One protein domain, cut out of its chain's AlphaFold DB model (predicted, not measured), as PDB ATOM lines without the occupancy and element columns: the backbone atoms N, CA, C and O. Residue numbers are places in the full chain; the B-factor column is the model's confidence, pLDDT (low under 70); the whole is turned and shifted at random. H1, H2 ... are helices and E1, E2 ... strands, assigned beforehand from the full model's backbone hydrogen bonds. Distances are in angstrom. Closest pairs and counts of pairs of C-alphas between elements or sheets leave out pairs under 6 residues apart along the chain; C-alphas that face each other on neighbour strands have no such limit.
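Overview. This is residues 8 to 91 of the 299 residues of an uncharacterized protein of Fibrobacter sp. UWB13 (UniProt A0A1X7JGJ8). Helix H1 sits in the middle of an elongated domain, between a small three-stranded sheet towards one end and H4 towards the other. H3 packs on H1, H2 is at the sheet, and residues 83 to 91, of which 83 to 87 belong to H4, stick out as a tail. The printed part has 84 residues, with named elements in the order H1, E1, H2, E2, E3, H3, H4; the sheet, E1 E3 E2, is antiparallel and the class mixed. The whole is only just compact, close to loose, with a radius of gyration of the C-alphas of 13.9 A and spans of 47 by 29 by 21 A.

Arrangement. Start at inner strand E3, residues 49 to 53, whose antiparallel neighbours are the edge strands E1, residues 21 to 23, and E2, residues 42 to 46. Within hydrogen-bond range you find N 22 and O 52 at 3.0 A, and, in the hairpin of E2 and E3, N 44 and O 51 at 2.8 A. H2, residues 30 to 37, only grazes the sheet; its closest C-alphas to E2 are Leu 36 and Ile 42, 6.2 A apart. E1, H2 and E2 form a split strand-helix-strand unit, two strands of one sheet with a helix between them along the chain and another strand, E3, between them in the sheet, and its crossover is right-handed. H1, residues 8 to 17, only grazes the sheet too. It touches H3, residues 57 to 67, at a steep tilt of 46 degrees, closest at C-alphas 17 and 57, 4.0 A. H4, residues 74 to 87, touches H1 with residues 74 to 78 alone, at a shallow tilt of 21 degrees, opposite ways, closest at C-alphas 10 and 78, 5.7 A. In the four helices every O i to N i+4 pair is within hydrogen-bond range.

Along the chain. Find C-alpha 8 at (100.938, 145.190, 124.073), where H1 begins and runs 14.4 A. H3 spans 15.5 A, E3 13.4 A and E2 12.5 A. H4 runs 19.6 A to C-alpha 87 at (91.852, 149.527, 110.720).

Size, cuts and confidence. The C-alphas of Gly 47 and Ile 91 are the two farthest apart, 47.7 A. The printed part has no cut and no long link; pLDDT is under 70 in residues 83 to 91.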
ATOM      1  N   ALA A   8      99.834 145.101 123.118       87.25
ATOM      2  CA  ALA A   8     100.938 145.190 124.073       87.25
ATOM      3  C   ALA A   8     101.039 143.950 124.980       87.25
ATOM      4  O   ALA A   8     102.137 143.446 125.209       87.25
ATOM      5  N   LEU A   9      99.907 143.431 125.473       89.75
ATOM      6  CA  LEU A   9      99.885 142.197 126.260       89.75
ATOM      7  C   LEU A   9     100.353 140.997 125.428       89.75
ATOM      8  O   LEU A   9     101.197 140.233 125.889       89.75
ATOM      9  N   LEU A  10      99.831 140.843 124.208       90.62
ATOM     10  CA  LEU A  10     100.188 139.727 123.327       90.62
ATOM     11  C   LEU A  10     101.680 139.744 122.981       90.62
ATOM     12  O   LEU A  10     102.341 138.723 123.133       90.62
ATOM     13  N   ASN A  11     102.238 140.910 122.645       91.62
ATOM     14  CA  ASN A  11     103.672 141.058 122.390       91.62
ATOM     15  C   ASN A  11     104.533 140.660 123.597       91.62
ATOM     16  O   ASN A  11     105.529 139.954 123.443       91.62
ATOM     17  N   LYS A  12     104.126 141.043 124.815       93.88
ATOM     18  CA  LYS A  12     104.812 140.623 126.048       93.88
ATOM     19  C   LYS A  12     104.759 139.102 126.243       93.88
ATOM     20  O   LYS A  12     105.770 138.493 126.587       93.88
ATOM     21  N   LEU A  13     103.608 138.472 126.004       93.38
ATOM     22  CA  LEU A  13     103.461 137.017 126.121       93.38
ATOM     23  C   LEU A  13     104.268 136.262 125.053       93.38
ATOM     24  O   LEU A  13     104.927 135.281 125.389       93.38
ATOM     25  N   ILE A  14     104.280 136.740 123.803       93.75
ATOM     26  CA  ILE A  14     105.105 136.189 122.713       93.75
ATOM     27  C   ILE A  14     106.587 136.257 123.089       93.75
ATOM     28  O   ILE A  14     107.292 135.254 122.984       93.75
ATOM     29  N   ALA A  15     107.049 137.411 123.583       93.81
ATOM     30  CA  ALA A  15     108.434 137.586 124.008       93.81
ATOM     31  C   ALA A  15     108.829 136.554 125.076       93.81
ATOM     32  O   ALA A  15     109.851 135.887 124.931       93.81
ATOM     33  N   LEU A  16     107.997 136.361 126.105       94.25
ATOM     34  CA  LEU A  16     108.252 135.389 127.173       94.25
ATOM     35  C   LEU A  16     108.233 133.940 126.672       94.25
ATOM     36  O   LEU A  16     109.107 133.153 127.034       94.25
ATOM     37  N   VAL A  17     107.272 133.577 125.819       93.25
ATOM     38  CA  VAL A  17     107.176 132.231 125.231       93.25
ATOM     39  C   VAL A  17     108.379 131.911 124.340       93.25
ATOM     40  O   VAL A  17     108.828 130.767 124.308       93.25
ATOM     41  N   ASN A  18     108.943 132.915 123.673       92.38
ATOM     42  CA  ASN A  18     110.138 132.767 122.843       92.38
ATOM     43  C   ASN A  18     111.451 132.870 123.648       92.38
ATOM     44  O   ASN A  18     112.530 132.908 123.064       92.38
ATOM     45  N   GLY A  19     111.377 132.881 124.986       89.31
ATOM     46  CA  GLY A  19     112.539 132.863 125.882       89.31
ATOM     47  C   GLY A  19     113.119 134.238 126.221       89.31
ATOM     48  O   GLY A  19     114.169 134.312 126.863       89.31
ATOM     49  N   GLY A  20     112.443 135.313 125.814       90.31
ATOM     50  CA  GLY A  20     112.784 136.686 126.166       90.31
ATOM     51  C   GLY A  20     112.612 136.986 127.657       90.31
ATOM     52  O   GLY A  20     111.931 136.273 128.397       90.31
ATOM     53  N   GLU A  21     113.246 138.072 128.090       92.19
ATOM     54  CA  GLU A  21     113.197 138.580 129.462       92.19
ATOM     55  C   GLU A  21     112.475 139.927 129.463       92.19
ATOM     56  O   GLU A  21     112.788 140.801 128.655       92.19
ATOM     57  N   LEU A  22     111.520 140.103 130.376       91.88
ATOM     58  CA  LEU A  22     110.808 141.368 130.554       91.88
ATOM     59  C   LEU A  22     111.134 141.969 131.921       91.88
ATOM     60  O   LEU A  22     111.237 141.217 132.889       91.88
ATOM     61  N   PRO A  23     111.275 143.298 132.056       91.56
ATOM     62  CA  PRO A  23     111.380 143.926 133.370       91.56
ATOM     63  C   PRO A  23     110.178 143.555 134.247       91.56
ATOM     64  O   PRO A  23     109.044 143.531 133.768       91.56
ATOM     65  N   ALA A  24     110.374 143.327 135.547       87.00
ATOM     66  CA  ALA A  24     109.265 142.993 136.448       87.00
ATOM     67  C   ALA A  24     108.181 144.090 136.489       87.00
ATOM     68  O   ALA A  24     107.004 143.806 136.703       87.00
ATOM     69  N   SER A  25     108.557 145.344 136.211       86.75
ATOM     70  CA  SER A  25     107.620 146.458 136.054       86.75
ATOM     71  C   SER A  25     106.625 146.266 134.904       86.75
ATOM     72  O   SER A  25     105.522 146.806 134.983       86.75
ATOM     73  N   ASP A  26     106.997 145.503 133.874       86.56
ATOM     74  CA  ASP A  26     106.177 145.208 132.697       86.56
ATOM     75  C   ASP A  26     105.280 143.979 132.854       86.56
ATOM     76  O   ASP A  26     104.329 143.831 132.080       86.56
ATOM     77  N   CYS A  27     105.538 143.148 133.864       85.56
ATOM     78  CA  CYS A  27     104.772 141.950 134.202       85.56
ATOM     79  C   CYS A  27     103.747 142.227 135.309       85.56
ATOM     80  O   CYS A  27     103.628 141.487 136.284       85.56
ATOM     81  N   LYS A  28     102.996 143.322 135.156       83.50
ATOM     82  CA  LYS A  28     101.905 143.711 136.056       83.50
ATOM     83  C   LYS A  28     100.551 143.310 135.476       83.50
ATOM     84  O   LYS A  28     100.341 143.375 134.270       83.50
ATOM     85  N   GLY A  29      99.617 142.958 136.353       83.12
ATOM     86  CA  GLY A  29      98.244 142.603 135.990       83.12
ATOM     87  C   GLY A  29      97.896 141.153 136.315       83.12
ATOM     88  O   GLY A  29      98.757 140.347 136.667       83.12
ATOM     89  N   THR A  30      96.609 140.835 136.201       84.50
ATOM     90  CA  THR A  30      96.031 139.551 136.629       84.50
ATOM     91  C   THR A  30      96.670 138.351 135.932       84.50
ATOM     92  O   THR A  30      97.005 137.381 136.603       84.50
ATOM     93  N   VAL A  31      96.925 138.450 134.620       86.81
ATOM     94  CA  VAL A  31      97.586 137.396 133.825       86.81
ATOM     95  C   VAL A  31      98.971 137.067 134.380       86.81
ATOM     96  O   VAL A  31      99.276 135.911 134.641       86.81
ATOM     97  N   PHE A  32      99.823 138.073 134.586       89.81
ATOM     98  CA  PHE A  32     101.200 137.841 135.030       89.81
ATOM     99  C   PHE A  32     101.269 137.363 136.482       89.81
ATOM    100  O   PHE A  32     102.097 136.512 136.797       89.81
ATOM    101  N   ALA A  33     100.377 137.857 137.347       86.81
ATOM    102  CA  ALA A  33     100.264 137.375 138.720       86.81
ATOM    103  C   ALA A  33      99.874 135.886 138.773       86.81
ATOM    104  O   ALA A  33     100.455 135.132 139.551       86.81
ATOM    105  N   GLU A  34      98.941 135.452 137.919       87.19
ATOM    106  CA  GLU A  34      98.563 134.040 137.770       87.19
ATOM    107  C   GLU A  34      99.754 133.202 137.284       87.19
ATOM    108  O   GLU A  34     100.110 132.217 137.920       87.19
ATOM    109  N   LEU A  35     100.446 133.633 136.228       89.38
ATOM    110  CA  LEU A  35     101.588 132.896 135.678       89.38
ATOM    111  C   LEU A  35     102.770 132.769 136.654       89.38
ATOM    112  O   LEU A  35     103.447 131.742 136.660       89.38
ATOM    113  N   LEU A  36     103.024 133.794 137.474       87.25
ATOM    114  CA  LEU A  36     104.032 133.742 138.538       87.25
ATOM    115  C   LEU A  36     103.608 132.785 139.658       87.25
ATOM    116  O   LEU A  36     104.422 131.995 140.130       87.25
ATOM    117  N   LYS A  37     102.331 132.823 140.063       86.56
ATOM    118  CA  LYS A  37     101.780 131.931 141.093       86.56
ATOM    119  C   LYS A  37     101.840 130.461 140.671       86.56
ATOM    120  O   LYS A  37     102.153 129.607 141.490       86.56
ATOM    121  N   GLU A  38     101.565 130.182 139.402       84.06
ATOM    122  CA  GLU A  38     101.585 128.833 138.817       84.06
ATOM    123  C   GLU A  38     103.007 128.371 138.439       84.06
ATOM    124  O   GLU A  38     103.183 127.287 137.888       84.06
ATOM    125  N   GLY A  39     104.039 129.186 138.701       86.75
ATOM    126  CA  GLY A  39     105.443 128.850 138.430       86.75
ATOM    127  C   GLY A  39     105.822 128.819 136.944       86.75
ATOM    128  O   GLY A  39     106.907 128.362 136.586       86.75
ATOM    129  N   LEU A  40     104.949 129.312 136.064       89.75
ATOM    130  CA  LEU A  40     105.186 129.391 134.619       89.75
ATOM    131  C   LEU A  40     106.080 130.573 134.242       89.75
ATOM    132  O   LEU A  40     106.715 130.562 133.185       89.75
ATOM    133  N   LEU A  41     106.142 131.579 135.114       91.62
ATOM    134  CA  LEU A  41     107.135 132.643 135.091       91.62
ATOM    135  C   LEU A  41     107.943 132.619 136.384       91.62
ATOM    136  O   LEU A  41     107.416 132.338 137.458       91.62
ATOM    137  N   ILE A  42     109.218 132.979 136.278       90.44
ATOM    138  CA  ILE A  42     110.111 133.194 137.415       90.44
ATOM    139  C   ILE A  42     110.633 134.625 137.401       90.44
ATOM    140  O   ILE A  42     110.811 135.221 136.337       90.44
ATOM    141  N   SER A  43     110.895 135.163 138.589       89.12
ATOM    142  CA  SER A  43     111.564 136.449 138.764       89.12
ATOM    143  C   SER A  43     113.056 136.222 139.000       89.12
ATOM    144  O   SER A  43     113.438 135.560 139.961       89.12
ATOM    145  N   ILE A  44     113.895 136.791 138.139       88.12
ATOM    146  CA  ILE A  44     115.352 136.692 138.184       88.12
ATOM    147  C   ILE A  44     115.917 138.064 138.580       88.12
ATOM    148  O   ILE A  44     115.620 139.057 137.908       88.12
ATOM    149  N   PRO A  45     116.724 138.165 139.650       85.62
ATOM    150  CA  PRO A  45     117.411 139.406 139.990       85.62
ATOM    151  C   PRO A  45     118.506 139.715 138.957       85.62
ATOM    152  O   PRO A  45     119.300 138.845 138.601       85.62
ATOM    153  N   LYS A  46     118.562 140.960 138.474       82.69
ATOM    154  CA  LYS A  46     119.561 141.433 137.503       82.69
ATOM    155  C   LYS A  46     119.937 142.882 137.818       82.69
ATOM    156  O   LYS A  46     119.195 143.822 137.527       82.69
ATOM    157  N   GLY A  47     121.100 143.071 138.441       79.31
ATOM    158  CA  GLY A  47     121.557 144.386 138.902       79.31
ATOM    159  C   GLY A  47     120.641 144.970 139.985       79.31
ATOM    160  O   GLY A  47     120.324 144.291 140.956       79.31
ATOM    161  N   ARG A  48     120.205 146.227 139.820       76.69
ATOM    162  CA  ARG A  48     119.284 146.913 140.755       76.69
ATOM    163  C   ARG A  48     117.799 146.567 140.551       76.69
ATOM    164  O   ARG A  48     116.955 147.149 141.225       76.69
ATOM    165  N   GLY A  49     117.464 145.668 139.624       83.62
ATOM    166  CA  GLY A  49     116.082 145.306 139.303       83.62
ATOM    167  C   GLY A  49     115.860 143.801 139.206       83.62
ATOM    168  O   GLY A  49     116.788 143.002 139.335       83.62
ATOM    169  N   SER A  50     114.612 143.415 138.955       86.81
ATOM    170  CA  SER A  50     114.225 142.037 138.656       86.81
ATOM    171  C   SER A  50     113.552 141.941 137.290       86.81
ATOM    172  O   SER A  50     112.924 142.889 136.811       86.81
ATOM    173  N   PHE A  51     113.715 140.786 136.653       91.00
ATOM    174  CA  PHE A  51     113.155 140.463 135.349       91.00
ATOM    175  C   PHE A  51     112.305 139.205 135.448       91.00
ATOM    176  O   PHE A  51     112.643 138.274 136.173       91.00
ATOM    177  N   CYS A  52     111.220 139.159 134.693       90.62
ATOM    178  CA  CYS A  52     110.407 137.973 134.521       90.62
ATOM    179  C   CYS A  52     110.859 137.198 133.284       90.62
ATOM    180  O   CYS A  52     111.100 137.777 132.222       90.62
ATOM    181  N   LYS A  53     110.928 135.876 133.426       92.69
ATOM    182  CA  LYS A  53     111.267 134.948 132.346       92.69
ATOM    183  C   LYS A  53     110.413 133.694 132.441       92.69
ATOM    184  O   LYS A  53     110.083 133.263 133.543       92.69
ATOM    185  N   ALA A  54     110.100 133.088 131.301       93.44
ATOM    186  CA  ALA A  54     109.522 131.752 131.257       93.44
ATOM    187  C   ALA A  54     110.643 130.695 131.306       93.44
ATOM    188  O   ALA A  54     111.466 130.660 130.388       93.44
ATOM    189  N   PRO A  55     110.692 129.808 132.319       86.81
ATOM    190  CA  PRO A  55     111.652 128.700 132.340       86.81
ATOM    191  C   PRO A  55     111.452 127.736 131.167       86.81
ATOM    192  O   PRO A  55     112.405 127.161 130.650       86.81
ATOM    193  N   ASN A  56     110.197 127.565 130.740       90.94
ATOM    194  CA  ASN A  56     109.819 126.709 129.625       90.94
ATOM    195  C   ASN A  56     108.729 127.386 128.785       90.94
ATOM    196  O   ASN A  56     107.541 127.336 129.109       90.94
ATOM    197  N   GLY A  57     109.142 127.986 127.668       88.00
ATOM    198  CA  GLY A  57     108.241 128.661 126.737       88.00
ATOM    199  C   GLY A  57     107.154 127.756 126.146       88.00
ATOM    200  O   GLY A  57     106.022 128.198 125.962       88.00
ATOM    201  N   LYS A  58     107.444 126.464 125.916       89.56
ATOM    202  CA  LYS A  58     106.453 125.501 125.400       89.56
ATOM    203  C   LYS A  58     105.356 125.220 126.426       89.56
ATOM    204  O   LYS A  58     104.181 125.215 126.068       89.56
ATOM    205  N   ALA A  59     105.734 125.027 127.691       85.25
ATOM    206  CA  ALA A  59     104.781 124.822 128.782       85.25
ATOM    207  C   ALA A  59     103.914 126.069 129.011       85.25
ATOM    208  O   ALA A  59     102.697 125.955 129.132       85.25
ATOM    209  N   LEU A  60     104.523 127.261 128.975       90.25
ATOM    210  CA  LEU A  60     103.796 128.527 129.053       90.25
ATOM    211  C   LEU A  60     102.786 128.673 127.903       90.25
ATOM    212  O   LEU A  60     101.627 129.001 128.150       90.25
ATOM    213  N   ARG A  61     103.192 128.385 126.659       91.06
ATOM    214  CA  ARG A  61     102.301 128.443 125.487       91.06
ATOM    215  C   ARG A  61     101.126 127.475 125.616       91.06
ATOM    216  O   ARG A  61      99.987 127.875 125.390       91.06
ATOM    217  N   ALA A  62     101.391 126.229 126.011       85.00
ATOM    218  CA  ALA A  62     100.348 125.227 126.214       85.00
ATOM    219  C   ALA A  62      99.357 125.659 127.304       85.00
ATOM    220  O   ALA A  62      98.149 125.570 127.107       85.00
ATOM    221  N   TYR A  63      99.857 126.193 128.419       86.44
ATOM    222  CA  TYR A  63      99.009 126.687 129.496       86.44
ATOM    223  C   TYR A  63      98.127 127.854 129.038       86.44
ATOM    224  O   TYR A  63      96.910 127.812 129.214       86.44
ATOM    225  N   LEU A  64      98.715 128.870 128.401       87.88
ATOM    226  CA  LEU A  64      97.992 130.046 127.916       87.88
ATOM    227  C   LEU A  64      96.855 129.660 126.955       87.88
ATOM    228  O   LEU A  64      95.738 130.158 127.103       87.88
ATOM    229  N   ALA A  65      97.097 128.704 126.050       84.56
ATOM    230  CA  ALA A  65      96.094 128.183 125.118       84.56
ATOM    231  C   ALA A  65      94.858 127.563 125.801       84.56
ATOM    232  O   ALA A  65      93.775 127.564 125.212       84.56
ATOM    233  N   THR A  66      94.987 127.061 127.038       81.88
ATOM    234  CA  THR A  66      93.848 126.529 127.816       81.88
ATOM    235  C   THR A  66      93.032 127.616 128.514       81.88
ATOM    236  O   THR A  66      91.888 127.376 128.892       81.88
ATOM    237  N   ARG A  67      93.603 128.814 128.698       80.94
ATOM    238  CA  ARG A  67      93.002 129.891 129.500       80.94
ATOM    239  C   ARG A  67      92.162 130.861 128.691       80.94
ATOM    240  O   ARG A  67      91.229 131.447 129.235       80.94
ATOM    241  N   HIS A  68      92.480 131.048 127.414       81.00
ATOM    242  CA  HIS A  68      91.716 131.936 126.547       81.00
ATOM    243  C   HIS A  68      91.932 131.610 125.066       81.00
ATOM    244  O   HIS A  68      93.059 131.353 124.646       81.00
ATOM    245  N   ASP A  69      90.880 131.709 124.247       75.56
ATOM    246  CA  ASP A  69      90.959 131.411 122.807       75.56
ATOM    247  C   ASP A  69      92.003 132.266 122.081       75.56
ATOM    248  O   ASP A  69      92.779 131.754 121.279       75.56
ATOM    249  N   ALA A  70      92.082 133.557 122.413       79.31
ATOM    250  CA  ALA A  70      93.079 134.469 121.842       79.31
ATOM    251  C   ALA A  70      94.539 134.076 122.153       79.31
ATOM    252  O   ALA A  70      95.454 134.586 121.515       79.31
ATOM    253  N   PHE A  71      94.783 133.188 123.117       84.12
ATOM    254  CA  PHE A  71      96.129 132.722 123.437       84.12
ATOM    255  C   PHE A  71      96.491 131.382 122.784       84.12
ATOM    256  O   PHE A  71      97.630 130.940 122.915       84.12
ATOM    257  N   LYS A  72      95.557 130.737 122.065       85.81
ATOM    258  CA  LYS A  72      95.828 129.483 121.338       85.81
ATOM    259  C   LYS A  72      96.889 129.665 120.252       85.81
ATOM    260  O   LYS A  72      97.731 128.792 120.070       85.81
ATOM    261  N   ASP A  73      96.859 130.808 119.573       86.62
ATOM    262  CA  ASP A  73      97.844 131.205 118.568       86.62
ATOM    263  C   ASP A  73      98.222 132.674 118.808       86.62
ATOM    264  O   ASP A  73      97.536 133.594 118.361       86.62
ATOM    265  N   LEU A  74      99.258 132.889 119.627       85.81
ATOM    266  CA  LEU A  74      99.639 134.221 120.101       85.81
ATOM    267  C   LEU A  74     100.046 135.137 118.944       85.81
ATOM    268  O   LEU A  74      99.629 136.291 118.916       85.81
ATOM    269  N   GLU A  75     100.820 134.623 117.990       88.81
ATOM    270  CA  GLU A  75     101.314 135.361 116.828       88.81
ATOM    271  C   GLU A  75     100.175 135.771 115.894       88.81
ATOM    272  O   GLU A  75     100.090 136.942 115.522       88.81
ATOM    273  N   LYS A  76      99.254 134.852 115.565       81.44
ATOM    274  CA  LYS A  76      98.081 135.211 114.750       81.44
ATOM    275  C   LYS A  76      97.168 136.193 115.467       81.44
ATOM    276  O   LYS A  76      96.651 137.119 114.842       81.44
ATOM    277  N   SER A  77      96.967 136.017 116.771       82.56
ATOM    278  CA  SER A  77      96.189 136.961 117.568       82.56
ATOM    279  C   SER A  77      96.848 138.335 117.601       82.56
ATOM    280  O   SER A  77      96.162 139.334 117.423       82.56
ATOM    281  N   GLU A  78      98.162 138.424 117.787       86.56
ATOM    282  CA  GLU A  78      98.857 139.712 117.806       86.56
ATOM    283  C   GLU A  78      98.808 140.390 116.438       86.56
ATOM    284  O   GLU A  78      98.448 141.562 116.372       86.56
ATOM    285  N   GLU A  79      99.021 139.653 115.345       78.12
ATOM    286  CA  GLU A  79      98.840 140.174 113.989       78.12
ATOM    287  C   GLU A  79      97.412 140.682 113.753       78.12
ATOM    288  O   GLU A  79      97.222 141.778 113.219       78.12
ATOM    289  N   MET A  80      96.401 139.930 114.192       74.00
ATOM    290  CA  MET A  80      95.004 140.339 114.094       74.00
ATOM    291  C   MET A  80      94.743 141.627 114.885       74.00
ATOM    292  O   MET A  80      94.156 142.563 114.345       74.00
ATOM    293  N   TYR A  81      95.190 141.712 116.141       76.19
ATOM    294  CA  TYR A  81      95.005 142.898 116.987       76.19
ATOM    295  C   TYR A  81      95.791 144.111 116.474       76.19
ATOM    296  O   TYR A  81      95.292 145.235 116.526       76.19
ATOM    297  N   ARG A  82      96.974 143.897 115.893       75.88
ATOM    298  CA  ARG A  82      97.757 144.935 115.216       75.88
ATOM    299  C   ARG A  82      97.026 145.454 113.979       75.88
ATOM    300  O   ARG A  82      96.875 146.658 113.813       75.88
ATOM    301  N   ARG A  83      96.495 144.571 113.128       65.88
ATOM    302  CA  ARG A  83      95.671 144.971 111.971       65.88
ATOM    303  C   ARG A  83      94.406 145.719 112.405       65.88
ATOM    304  O   ARG A  83      93.991 146.650 111.723       65.88
ATOM    305  N   LEU A  84      93.819 145.362 113.549       62.03
ATOM    306  CA  LEU A  84      92.657 146.047 114.121       62.03
ATOM    307  C   LEU A  84      92.967 147.474 114.591       62.03
ATOM    308  O   LEU A  84      92.179 148.365 114.285       62.03
ATOM    309  N   SER A  85      94.101 147.707 115.263       56.06
ATOM    310  CA  SER A  85      94.512 149.064 115.662       56.06
ATOM    311  C   SER A  85      94.830 149.961 114.459       56.06
ATOM    312  O   SER A  85      94.647 151.169 114.526       56.06
ATOM    313  N   TRP A  86      95.259 149.375 113.335       44.25
ATOM    314  CA  TRP A  86      95.444 150.092 112.067       44.25
ATOM    315  C   TRP A  86      94.118 150.344 111.318       44.25
ATOM    316  O   TRP A  86      93.944 151.386 110.689       44.25
ATOM    317  N   ALA A  87      93.145 149.431 111.408       44.88
ATOM    318  CA  ALA A  87      91.852 149.527 110.720       44.88
ATOM    319  C   ALA A  87      90.845 150.504 111.365       44.88
ATOM    320  O   ALA A  87      89.820 150.801 110.751       44.88
ATOM    321  N   GLU A  88      91.122 151.056 112.551       45.06
ATOM    322  CA  GLU A  88      90.403 152.247 113.041       45.06
ATOM    323  C   GLU A  88      90.668 153.488 112.170       45.06
ATOM    324  O   GLU A  88      89.865 154.418 112.184       45.06
ATOM    325  N   SER A  89      91.727 153.467 111.347       43.34
ATOM    326  CA  SER A  89      92.074 154.541 110.404       43.34
ATOM    327  C   SER A  89      91.731 154.238 108.937       43.34
ATOM    328  O   SER A  89      91.843 155.129 108.100       43.34
ATOM    329  N   SER A  90      91.294 153.021 108.578       37.81
ATOM    330  CA  SER A  90      90.953 152.709 107.179       37.81
ATOM    331  C   SER A  90      89.993 151.525 107.005       37.81
ATOM    332  O   SER A  90      90.108 150.479 107.641       37.81
ATOM    333  N   ILE A  91      89.054 151.733 106.085       45.72
ATOM    334  CA  ILE A  91      87.916 150.911 105.659       45.72
ATOM    335  C   ILE A  91      88.327 149.459 105.332       45.72
ATOM    336  O   ILE A  91      89.119 149.258 104.416       45.72
TER     337      ILE A  91